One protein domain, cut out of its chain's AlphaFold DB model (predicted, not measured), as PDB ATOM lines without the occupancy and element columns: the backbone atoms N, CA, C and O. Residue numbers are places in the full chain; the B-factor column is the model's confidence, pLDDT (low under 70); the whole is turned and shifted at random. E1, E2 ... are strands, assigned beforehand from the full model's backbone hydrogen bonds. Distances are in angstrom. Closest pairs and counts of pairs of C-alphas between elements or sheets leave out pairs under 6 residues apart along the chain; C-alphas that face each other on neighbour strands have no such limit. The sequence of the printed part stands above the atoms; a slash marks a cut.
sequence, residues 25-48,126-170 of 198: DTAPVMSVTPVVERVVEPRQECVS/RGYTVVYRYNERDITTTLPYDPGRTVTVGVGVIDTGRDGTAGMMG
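This is residues 25 to 48 and 126 to 170 of the 198 residues of the protein "Rick_17kDa_Anti domain-containing protein" of Betaproteobacteria bacterium RIFCSPLOWO2_02_64_14 (UniProt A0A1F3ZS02). A small, strongly twisted sheet of four strands is curled like part of a barrel, and one end of its longest strand, residues 38 to 48 of E1, sticks out as a long arm. Beyond E4, residues 155 to 170 form a tail toward the other end of the rod. The printed part has 69 residues, with no named helix and four named strands that follow along the chain as E1, E2, E3, E4 and hold 45 of these residues; the class is all strand, and the sheet's order is E3 E2 E1 E4, all antiparallel. The whole is extended, radius of gyration of the C-alphas 20.6 A, spanning 80 by 28 by 15 A.

E1, residues 25 to 48, starts at C-alpha (-19.495, -0.903, 6.068), bends by 73 degrees at residue 28 and measures 62.0 A. E2, residues 126 to 134, measures 24.8 A; E3 is residues 137 to 143; E4, residues 150 to 154, ends at C-alpha (-23.688, -4.842, 9.142).

E1 pairs with E4 over residues 25 to 28 (N 27 to O 151, 2.9 A) and with E2 over 29 to 35 (N 33 to O 129, 2.9 A). E2 and E3 form a hairpin (N 130 to O 141, 2.8 A).

Residues 49 to 125 are not printed; C-alphas 48 and 126 are 37.3 A apart. Confidence is under 70 at residues 48, 159 and 161 to 170.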
ATOM      1  N   ASP A  25     -20.816  -1.518   6.135       89.88
ATOM      2  CA  ASP A  25     -19.495  -0.903   6.068       89.88
ATOM      3  C   ASP A  25     -18.427  -1.974   5.803       89.88
ATOM      4  O   ASP A  25     -18.689  -3.177   5.892       89.88
ATOM      5  N   THR A  26     -17.218  -1.558   5.438       93.00
ATOM      6  CA  THR A  26     -16.093  -2.452   5.154       93.00
ATOM      7  C   THR A  26     -15.046  -2.353   6.252       93.00
ATOM      8  O   THR A  26     -14.471  -1.293   6.487       93.00
ATOM      9  N   ALA A  27     -14.741  -3.483   6.885       94.50
ATOM     10  CA  ALA A  27     -13.727  -3.574   7.926       94.50
ATOM     11  C   ALA A  27     -12.481  -4.333   7.430       94.50
ATOM     12  O   ALA A  27     -12.619  -5.364   6.760       94.50
ATOM     13  N   PRO A  28     -11.257  -3.881   7.760       96.88
ATOM     14  CA  PRO A  28     -10.044  -4.632   7.464       96.88
ATOM     15  C   PRO A  28      -9.925  -5.880   8.348       96.88
ATOM     16  O   PRO A  28     -10.198  -5.855   9.552       96.88
ATOM     17  N   VAL A  29      -9.466  -6.974   7.746       96.88
ATOM     18  CA  VAL A  29      -9.200  -8.246   8.424       96.88
ATOM     19  C   VAL A  29      -7.770  -8.243   8.959       96.88
ATOM     20  O   VAL A  29      -6.822  -8.000   8.215       96.88
ATOM     21  N   MET A  30      -7.615  -8.503  10.257       95.81
ATOM     22  CA  MET A  30      -6.328  -8.540  10.957       95.81
ATOM     23  C   MET A  30      -5.696  -9.937  10.918       95.81
ATOM     24  O   MET A  30      -4.488 -10.056  10.725       95.81
ATOM     25  N   SER A  31      -6.492 -11.000  11.079       94.94
ATOM     26  CA  SER A  31      -6.007 -12.384  10.974       94.94
ATOM     27  C   SER A  31      -7.101 -13.355  10.546       94.94
ATOM     28  O   SER A  31      -8.248 -13.230  10.981       94.94
ATOM     29  N   VAL A  32      -6.718 -14.365   9.764       96.62
ATOM     30  CA  VAL A  32      -7.584 -15.467   9.331       96.62
ATOM     31  C   VAL A  32      -6.935 -16.784   9.742       96.62
ATOM     32  O   VAL A  32      -5.826 -17.087   9.306       96.62
ATOM     33  N   THR A  33      -7.628 -17.569  10.565       95.50
ATOM     34  CA  THR A  33      -7.151 -18.876  11.035       95.50
ATOM     35  C   THR A  33      -8.151 -19.965  10.641       95.50
ATOM     36  O   THR A  33      -9.314 -19.878  11.041       95.50
ATOM     37  N   PRO A  34      -7.751 -21.000   9.881       95.38
ATOM     38  CA  PRO A  34      -8.652 -22.089   9.519       95.38
ATOM     39  C   PRO A  34      -8.988 -22.954  10.740       95.38
ATOM     40  O   PRO A  34      -8.113 -23.354  11.508       95.38
ATOM     41  N   VAL A  35     -10.267 -23.288  10.891       92.50
ATOM     42  CA  VAL A  35     -10.767 -24.221  11.903       92.50
ATOM     43  C   VAL A  35     -10.715 -25.628  11.316       92.50
ATOM     44  O   VAL A  35     -11.539 -25.989  10.473       92.50
ATOM     45  N   VAL A  36      -9.723 -26.409  11.741       92.19
ATOM     46  CA  VAL A  36      -9.507 -27.786  11.276       92.19
ATOM     47  C   VAL A  36     -10.195 -28.799  12.194       92.19
ATOM     48  O   VAL A  36     -10.055 -28.749  13.414       92.19
ATOM     49  N   GLU A  37     -10.921 -29.746  11.605       89.81
ATOM     50  CA  GLU A  37     -11.533 -30.885  12.291       89.81
ATOM     51  C   GLU A  37     -10.907 -32.187  11.783       89.81
ATOM     52  O   GLU A  37     -10.735 -32.384  10.579       89.81
ATOM     53  N   ARG A  38     -10.562 -33.086  12.708       87.75
ATOM     54  CA  ARG A  38     -10.053 -34.423  12.386       87.75
ATOM     55  C   ARG A  38     -11.213 -35.398  12.308       87.75
ATOM     56  O   ARG A  38     -11.817 -35.706  13.330       87.75
ATOM     57  N   VAL A  39     -11.488 -35.909  11.114       88.62
ATOM     58  CA  VAL A  39     -12.528 -36.916  10.889       88.62
ATOM     59  C   VAL A  39     -11.871 -38.274  10.660       88.62
ATOM     60  O   VAL A  39     -10.941 -38.398   9.863       88.62
ATOM     61  N   VAL A  40     -12.335 -39.289  11.390       83.94
ATOM     62  CA  VAL A  40     -11.928 -40.685  11.194       83.94
ATOM     63  C   VAL A  40     -12.868 -41.306  10.170       83.94
ATOM     64  O   VAL A  40     -14.058 -41.458  10.430       83.94
ATOM     65  N   GLU A  41     -12.333 -41.654   9.005       83.38
ATOM     66  CA  GLU A  41     -13.081 -42.296   7.931       83.38
ATOM     67  C   GLU A  41     -12.641 -43.769   7.829       83.38
ATOM     68  O   GLU A  41     -11.488 -44.052   7.473       83.38
ATOM     69  N   PRO A  42     -13.505 -44.731   8.212       76.12
ATOM     70  CA  PRO A  42     -13.173 -46.146   8.137       76.12
ATOM     71  C   PRO A  42     -13.235 -46.607   6.681       76.12
ATOM     72  O   PRO A  42     -14.286 -46.565   6.045       76.12
ATOM     73  N   ARG A  43     -12.112 -47.093   6.149       76.81
ATOM     74  CA  ARG A  43     -12.045 -47.682   4.806       76.81
ATOM     75  C   ARG A  43     -11.735 -49.168   4.893       76.81
ATOM     76  O   ARG A  43     -10.938 -49.592   5.726       76.81
ATOM     77  N   GLN A  44     -12.367 -49.971   4.041       79.38
ATOM     78  CA  GLN A  44     -12.030 -51.387   3.921       79.38
ATOM     79  C   GLN A  44     -10.945 -51.562   2.865       79.38
ATOM     80  O   GLN A  44     -11.148 -51.256   1.692       79.38
ATOM     81  N   GLU A  45      -9.789 -52.063   3.285       82.19
ATOM     82  CA  GLU A  45      -8.752 -52.529   2.375       82.19
ATOM     83  C   GLU A  45      -8.882 -54.040   2.230       82.19
ATOM     84  O   GLU A  45      -8.737 -54.788   3.201       82.19
ATOM     85  N   CYS A  46      -9.159 -54.497   1.014       81.25
ATOM     86  CA  CYS A  46      -9.179 -55.911   0.694       81.25
ATOM     87  C   CYS A  46      -7.931 -56.274  -0.098       81.25
ATOM     88  O   CYS A  46      -7.686 -55.723  -1.168       81.25
ATOM     89  N   VAL A  47      -7.155 -57.220   0.424       76.19
ATOM     90  CA  VAL A  47      -5.968 -57.747  -0.246       76.19
ATOM     91  C   VAL A  47      -6.223 -59.187  -0.673       76.19
ATOM     92  O   VAL A  47      -6.628 -60.039   0.126       76.19
ATOM     93  N   SER A  48      -5.993 -59.466  -1.956       63.88
ATOM     94  CA  SER A  48      -5.922 -60.826  -2.480       63.88
ATOM     95  C   SER A  48      -4.582 -61.415  -2.056       63.88
ATOM     96  O   SER A  48      -3.545 -61.139  -2.661       63.88
ATOM     97  N   ARG A 126     -13.506 -26.660   8.527       92.62
ATOM     98  CA  ARG A 126     -14.931 -26.394   8.802       92.62
ATOM     99  C   ARG A 126     -15.316 -24.929   8.637       92.62
ATOM    100  O   ARG A 126     -16.490 -24.628   8.448       92.62
ATOM    101  N   GLY A 127     -14.342 -24.033   8.716       92.88
ATOM    102  CA  GLY A 127     -14.538 -22.597   8.588       92.88
ATOM    103  C   GLY A 127     -13.270 -21.837   8.940       92.88
ATOM    104  O   GLY A 127     -12.194 -22.425   9.061       92.88
ATOM    105  N   TYR A 128     -13.413 -20.534   9.125       93.50
ATOM    106  CA  TYR A 128     -12.317 -19.615   9.389       93.50
ATOM    107  C   TYR A 128     -12.678 -18.743  10.582       93.50
ATOM    108  O   TYR A 128     -13.697 -18.055  10.564       93.50
ATOM    109  N   THR A 129     -11.845 -18.766  11.617       94.12
ATOM    110  CA  THR A 129     -11.887 -17.768  12.682       94.12
ATOM    111  C   THR A 129     -11.198 -16.515  12.167       94.12
ATOM    112  O   THR A 129     -10.010 -16.529  11.844       94.12
ATOM    113  N   VAL A 130     -11.966 -15.439  12.060       93.56
ATOM    114  CA  VAL A 130     -11.560 -14.177  11.454       93.56
ATOM    115  C   VAL A 130     -11.579 -13.103  12.523       93.56
ATOM    116  O   VAL A 130     -12.606 -12.874  13.159       93.56
ATOM    117  N   VAL A 131     -10.446 -12.432  12.694       96.00
ATOM    118  CA  VAL A 131     -10.339 -11.228  13.519       96.00
ATOM    119  C   VAL A 131     -10.348 -10.038  12.577       96.00
ATOM    120  O   VAL A 131      -9.455  -9.915  11.738       96.00
ATOM    121  N   TYR A 132     -11.349  -9.176  12.691       94.62
ATOM    122  CA  TYR A 132     -11.454  -7.939  11.921       94.62
ATOM    123  C   TYR A 132     -11.473  -6.737  12.859       94.62
ATOM    124  O   TYR A 132     -11.881  -6.848  14.014       94.62
ATOM    125  N   ARG A 133     -11.020  -5.586  12.363       95.88
ATOM    126  CA  ARG A 133     -10.985  -4.351  13.145       95.88
ATOM    127  C   ARG A 133     -12.098  -3.415  12.712       95.88
ATOM    128  O   ARG A 133     -12.131  -3.005  11.557       95.88
ATOM    129  N   TYR A 134     -12.964  -3.031  13.641       93.69
ATOM    130  CA  TYR A 134     -14.021  -2.049  13.405       93.69
ATOM    131  C   TYR A 134     -14.080  -1.063  14.575       93.69
ATOM    132  O   TYR A 134     -14.107  -1.482  15.730       93.69
ATOM    133  N   ASN A 135     -14.053   0.245  14.288       91.44
ATOM    134  CA  ASN A 135     -13.989   1.306  15.305       91.44
ATOM    135  C   ASN A 135     -12.906   1.064  16.375       91.44
ATOM    136  O   ASN A 135     -13.183   1.089  17.573       91.44
ATOM    137  N   GLU A 136     -11.680   0.764  15.928       93.88
ATOM    138  CA  GLU A 136     -10.506   0.498  16.784       93.88
ATOM    139  C   GLU A 136     -10.627  -0.723  17.714       93.88
ATOM    140  O   GLU A 136      -9.758  -0.952  18.555       93.88
ATOM    141  N   ARG A 137     -11.664  -1.553  17.546       92.94
ATOM    142  CA  ARG A 137     -11.827  -2.811  18.276       92.94
ATOM    143  C   ARG A 137     -11.587  -3.999  17.367       92.94
ATOM    144  O   ARG A 137     -12.112  -4.053  16.257       92.94
ATOM    145  N   ASP A 138     -10.838  -4.963  17.883       94.62
ATOM    146  CA  ASP A 138     -10.648  -6.257  17.241       94.62
ATOM    147  C   ASP A 138     -11.801  -7.179  17.642       94.62
ATOM    148  O   ASP A 138     -12.016  -7.451  18.825       94.62
ATOM    149  N   ILE A 139     -12.574  -7.621  16.653       92.56
ATOM    150  CA  ILE A 139     -13.755  -8.462  16.827       92.56
ATOM    151  C   ILE A 139     -13.496  -9.796  16.136       92.56
ATOM    152  O   ILE A 139     -13.071  -9.846  14.981       92.56
ATOM    153  N   THR A 140     -13.776 -10.882  16.849       93.00
ATOM    154  CA  THR A 140     -13.620 -12.245  16.342       93.00
ATOM    155  C   THR A 140     -14.961 -12.784  15.865       93.00
ATOM    156  O   THR A 140     -15.956 -12.716  16.582       93.00
ATOM    157  N   THR A 141     -14.986 -13.360  14.668       91.75
ATOM    158  CA  THR A 141     -16.150 -14.052  14.105       91.75
ATOM    159  C   THR A 141     -15.728 -15.340  13.400       91.75
ATOM    160  O   THR A 141     -14.546 -15.544  13.124       91.75
ATOM    161  N   THR A 142     -16.685 -16.213  13.094       94.00
ATOM    162  CA  THR A 142     -16.446 -17.440  12.324       94.00
ATOM    163  C   THR A 142     -17.171 -17.353  10.989       94.00
ATOM    164  O   THR A 142     -18.393 -17.205  10.956       94.00
ATOM    165  N   LEU A 143     -16.428 -17.473   9.888       91.94
ATOM    166  CA  LEU A 143     -16.964 -17.468   8.527       91.94
ATOM    167  C   LEU A 143     -16.834 -18.853   7.873       91.94
ATOM    168  O   LEU A 143     -15.864 -19.568   8.133       91.94
ATOM    169  N   PRO A 144     -17.778 -19.248   6.997       94.06
ATOM    170  CA  PRO A 144     -17.684 -20.505   6.252       94.06
ATOM    171  C   PRO A 144     -16.727 -20.423   5.049       94.06
ATOM    172  O   PRO A 144     -16.473 -21.431   4.396       94.06
ATOM    173  N   TYR A 145     -16.197 -19.236   4.747       93.19
ATOM    174  CA  TYR A 145     -15.266 -18.964   3.654       93.19
ATOM    175  C   TYR A 145     -14.129 -18.051   4.129       93.19
ATOM    176  O   TYR A 145     -14.249 -17.402   5.170       93.19
ATOM    177  N   ASP A 146     -13.037 -18.004   3.364       94.81
ATOM    178  CA  ASP A 146     -11.927 -17.078   3.606       94.81
ATOM    179  C   ASP A 146     -12.303 -15.679   3.074       94.81
ATOM    180  O   ASP A 146     -12.502 -15.531   1.863       94.81
ATOM    181  N   PRO A 147     -12.450 -14.656   3.940       92.56
ATOM    182  CA  PRO A 147     -12.838 -13.309   3.518       92.56
ATOM    183  C   PRO A 147     -11.697 -12.530   2.844       92.56
ATOM    184  O   PRO A 147     -11.927 -11.468   2.268       92.56
ATOM    185  N   GLY A 148     -10.452 -13.005   2.928       93.81
ATOM    186  CA  GLY A 148      -9.289 -12.260   2.470       93.81
ATOM    187  C   GLY A 148      -8.998 -11.034   3.342       93.81
ATOM    188  O   GLY A 148      -8.927 -11.120   4.564       93.81
ATOM    189  N   ARG A 149      -8.757  -9.877   2.708       95.62
ATOM    190  CA  ARG A 149      -8.225  -8.673   3.385       95.62
ATOM    191  C   ARG A 149      -9.282  -7.808   4.069       95.62
ATOM    192  O   ARG A 149      -8.927  -6.989   4.914       95.62
ATOM    193  N   THR A 150     -10.548  -7.939   3.695       94.69
ATOM    194  CA  THR A 150     -11.639  -7.079   4.170       94.69
ATOM    195  C   THR A 150     -12.929  -7.873   4.280       94.69
ATOM    196  O   THR A 150     -13.171  -8.762   3.470       94.69
ATOM    197  N   VAL A 151     -13.778  -7.515   5.236       93.75
ATOM    198  CA  VAL A 151     -15.093  -8.126   5.438       93.75
ATOM    199  C   VAL A 151     -16.172  -7.046   5.474       93.75
ATOM    200  O   VAL A 151     -15.953  -5.960   6.011       93.75
ATOM    201  N   THR A 152     -17.336  -7.335   4.893       92.19
ATOM    202  CA  THR A 152     -18.511  -6.463   4.985       92.19
ATOM    203  C   THR A 152     -19.204  -6.691   6.320       92.19
ATOM    204  O   THR A 152     -19.571  -7.819   6.651       92.19
ATOM    205  N   VAL A 153     -19.387  -5.622   7.085       90.62
ATOM    206  CA  VAL A 153     -20.037  -5.642   8.393       90.62
ATOM    207  C   VAL A 153     -21.378  -4.922   8.319       90.62
ATOM    208  O   VAL A 153     -21.500  -3.873   7.691       90.62
ATOM    209  N   GLY A 154     -22.401  -5.503   8.947       85.75
ATOM    210  CA  GLY A 154     -23.688  -4.842   9.142       85.75
ATOM    211  C   GLY A 154     -23.601  -3.888  10.327       85.75
ATOM    212  O   GLY A 154     -23.096  -4.262  11.386       85.75
ATOM    213  N   VAL A 155     -24.079  -2.664  10.147       82.75
ATOM    214  CA  VAL A 155     -23.945  -1.589  11.134       82.75
ATOM    215  C   VAL A 155     -25.328  -1.057  11.493       82.75
ATOM    216  O   VAL A 155     -26.102  -0.664  10.628       82.75
ATOM    217  N   GLY A 156     -25.656  -1.094  12.784       78.62
ATOM    218  CA  GLY A 156     -26.950  -0.668  13.322       78.62
ATOM    219  C   GLY A 156     -26.787   0.429  14.368       78.62
ATOM    220  O   GLY A 156     -25.748   0.526  15.024       78.62
ATOM    221  N   VAL A 157     -27.823   1.251  14.530       74.56
ATOM    222  CA  VAL A 157     -27.895   2.257  15.597       74.56
ATOM    223  C   VAL A 157     -28.809   1.722  16.690       74.56
ATOM    224  O   VAL A 157     -29.955   1.364  16.428       74.56
ATOM    225  N   ILE A 158     -28.307   1.684  17.923       71.12
ATOM    226  CA  ILE A 158     -29.136   1.455  19.106       71.12
ATOM    227  C   ILE A 158     -29.572   2.835  19.597       71.12
ATOM    228  O   ILE A 158     -28.753   3.584  20.129       71.12
ATOM    229  N   ASP A 159     -30.841   3.190  19.386       67.56
ATOM    230  CA  ASP A 159     -31.412   4.396  19.987       67.56
ATOM    231  C   ASP A 159     -31.682   4.134  21.472       67.56
ATOM    232  O   ASP A 159     -32.498   3.289  21.836       67.56
ATOM    233  N   THR A 160     -30.977   4.845  22.351       71.62
ATOM    234  CA  THR A 160     -31.220   4.816  23.802       71.62
ATOM    235  C   THR A 160     -32.186   5.927  24.233       71.62
ATOM    236  O   THR A 160     -32.068   6.464  25.338       71.62
ATOM    237  N   GLY A 161     -33.113   6.320  23.353       59.94
ATOM    238  CA  GLY A 161     -34.149   7.315  23.609       59.94
ATOM    239  C   GLY A 161     -35.000   7.004  24.849       59.94
ATOM    240  O   GLY A 161     -35.218   5.850  25.210       59.94
ATOM    241  N   ARG A 162     -35.456   8.078  25.508       57.53
ATOM    242  CA  ARG A 162     -36.034   8.231  26.868       57.53
ATOM    243  C   ARG A 162     -37.152   7.276  27.351       57.53
ATOM    244  O   ARG A 162     -37.639   7.500  28.453       57.53
ATOM    245  N   ASP A 163     -37.512   6.225  26.624       57.69
ATOM    246  CA  ASP A 163     -38.559   5.265  27.017       57.69
ATOM    247  C   ASP A 163     -38.025   3.893  27.471       57.69
ATOM    248  O   ASP A 163     -38.801   2.993  27.787       57.69
ATOM    249  N   GLY A 164     -36.702   3.705  27.557       50.44
ATOM    250  CA  GLY A 164     -36.108   2.477  28.115       50.44
ATOM    251  C   GLY A 164     -36.341   1.211  27.277       50.44
ATOM    252  O   GLY A 164     -35.934   0.121  27.675       50.44
ATOM    253  N   THR A 165     -36.950   1.336  26.101       49.94
ATOM    254  CA  THR A 165     -37.122   0.265  25.123       49.94
ATOM    255  C   THR A 165     -35.996   0.343  24.097       49.94
ATOM    256  O   THR A 165     -36.111   0.980  23.056       49.94
ATOM    257  N   ALA A 166     -34.873  -0.318  24.394       47.72
ATOM    258  CA  ALA A 166     -33.795  -0.520  23.428       47.72
ATOM    259  C   ALA A 166     -34.295  -1.419  22.280       47.72
ATOM    260  O   ALA A 166     -34.204  -2.647  22.334       47.72
ATOM    261  N   GLY A 167     -34.879  -0.805  21.254       45.03
ATOM    262  CA  GLY A 167     -35.232  -1.467  20.007       45.03
ATOM    263  C   GLY A 167     -33.984  -1.627  19.147       45.03
ATOM    264  O   GLY A 167     -33.469  -0.649  18.614       45.03
ATOM    265  N   MET A 168     -33.494  -2.858  19.005       46.38
ATOM    266  CA  MET A 168     -32.460  -3.205  18.025       46.38
ATOM    267  C   MET A 168     -33.023  -2.996  16.607       46.38
ATOM    268  O   MET A 168     -33.664  -3.883  16.048       46.38
ATOM    269  N   MET A 169     -32.801  -1.821  16.016       50.66
ATOM    270  CA  MET A 169     -32.931  -1.608  14.572       50.66
ATOM    271  C   MET A 169     -31.592  -1.974  13.926       50.66
ATOM    272  O   MET A 169     -30.720  -1.130  13.734       50.66
ATOM    273  N   GLY A 170     -31.414  -3.260  13.619       41.66
ATOM    274  CA  GLY A 170     -30.328  -3.711  12.750       41.66
ATOM    275  C   GLY A 170     -29.595  -4.953  13.239       41.66
ATOM    276  O   GLY A 170     -28.914  -4.930  14.257       41.66
TER     277      GLY A 170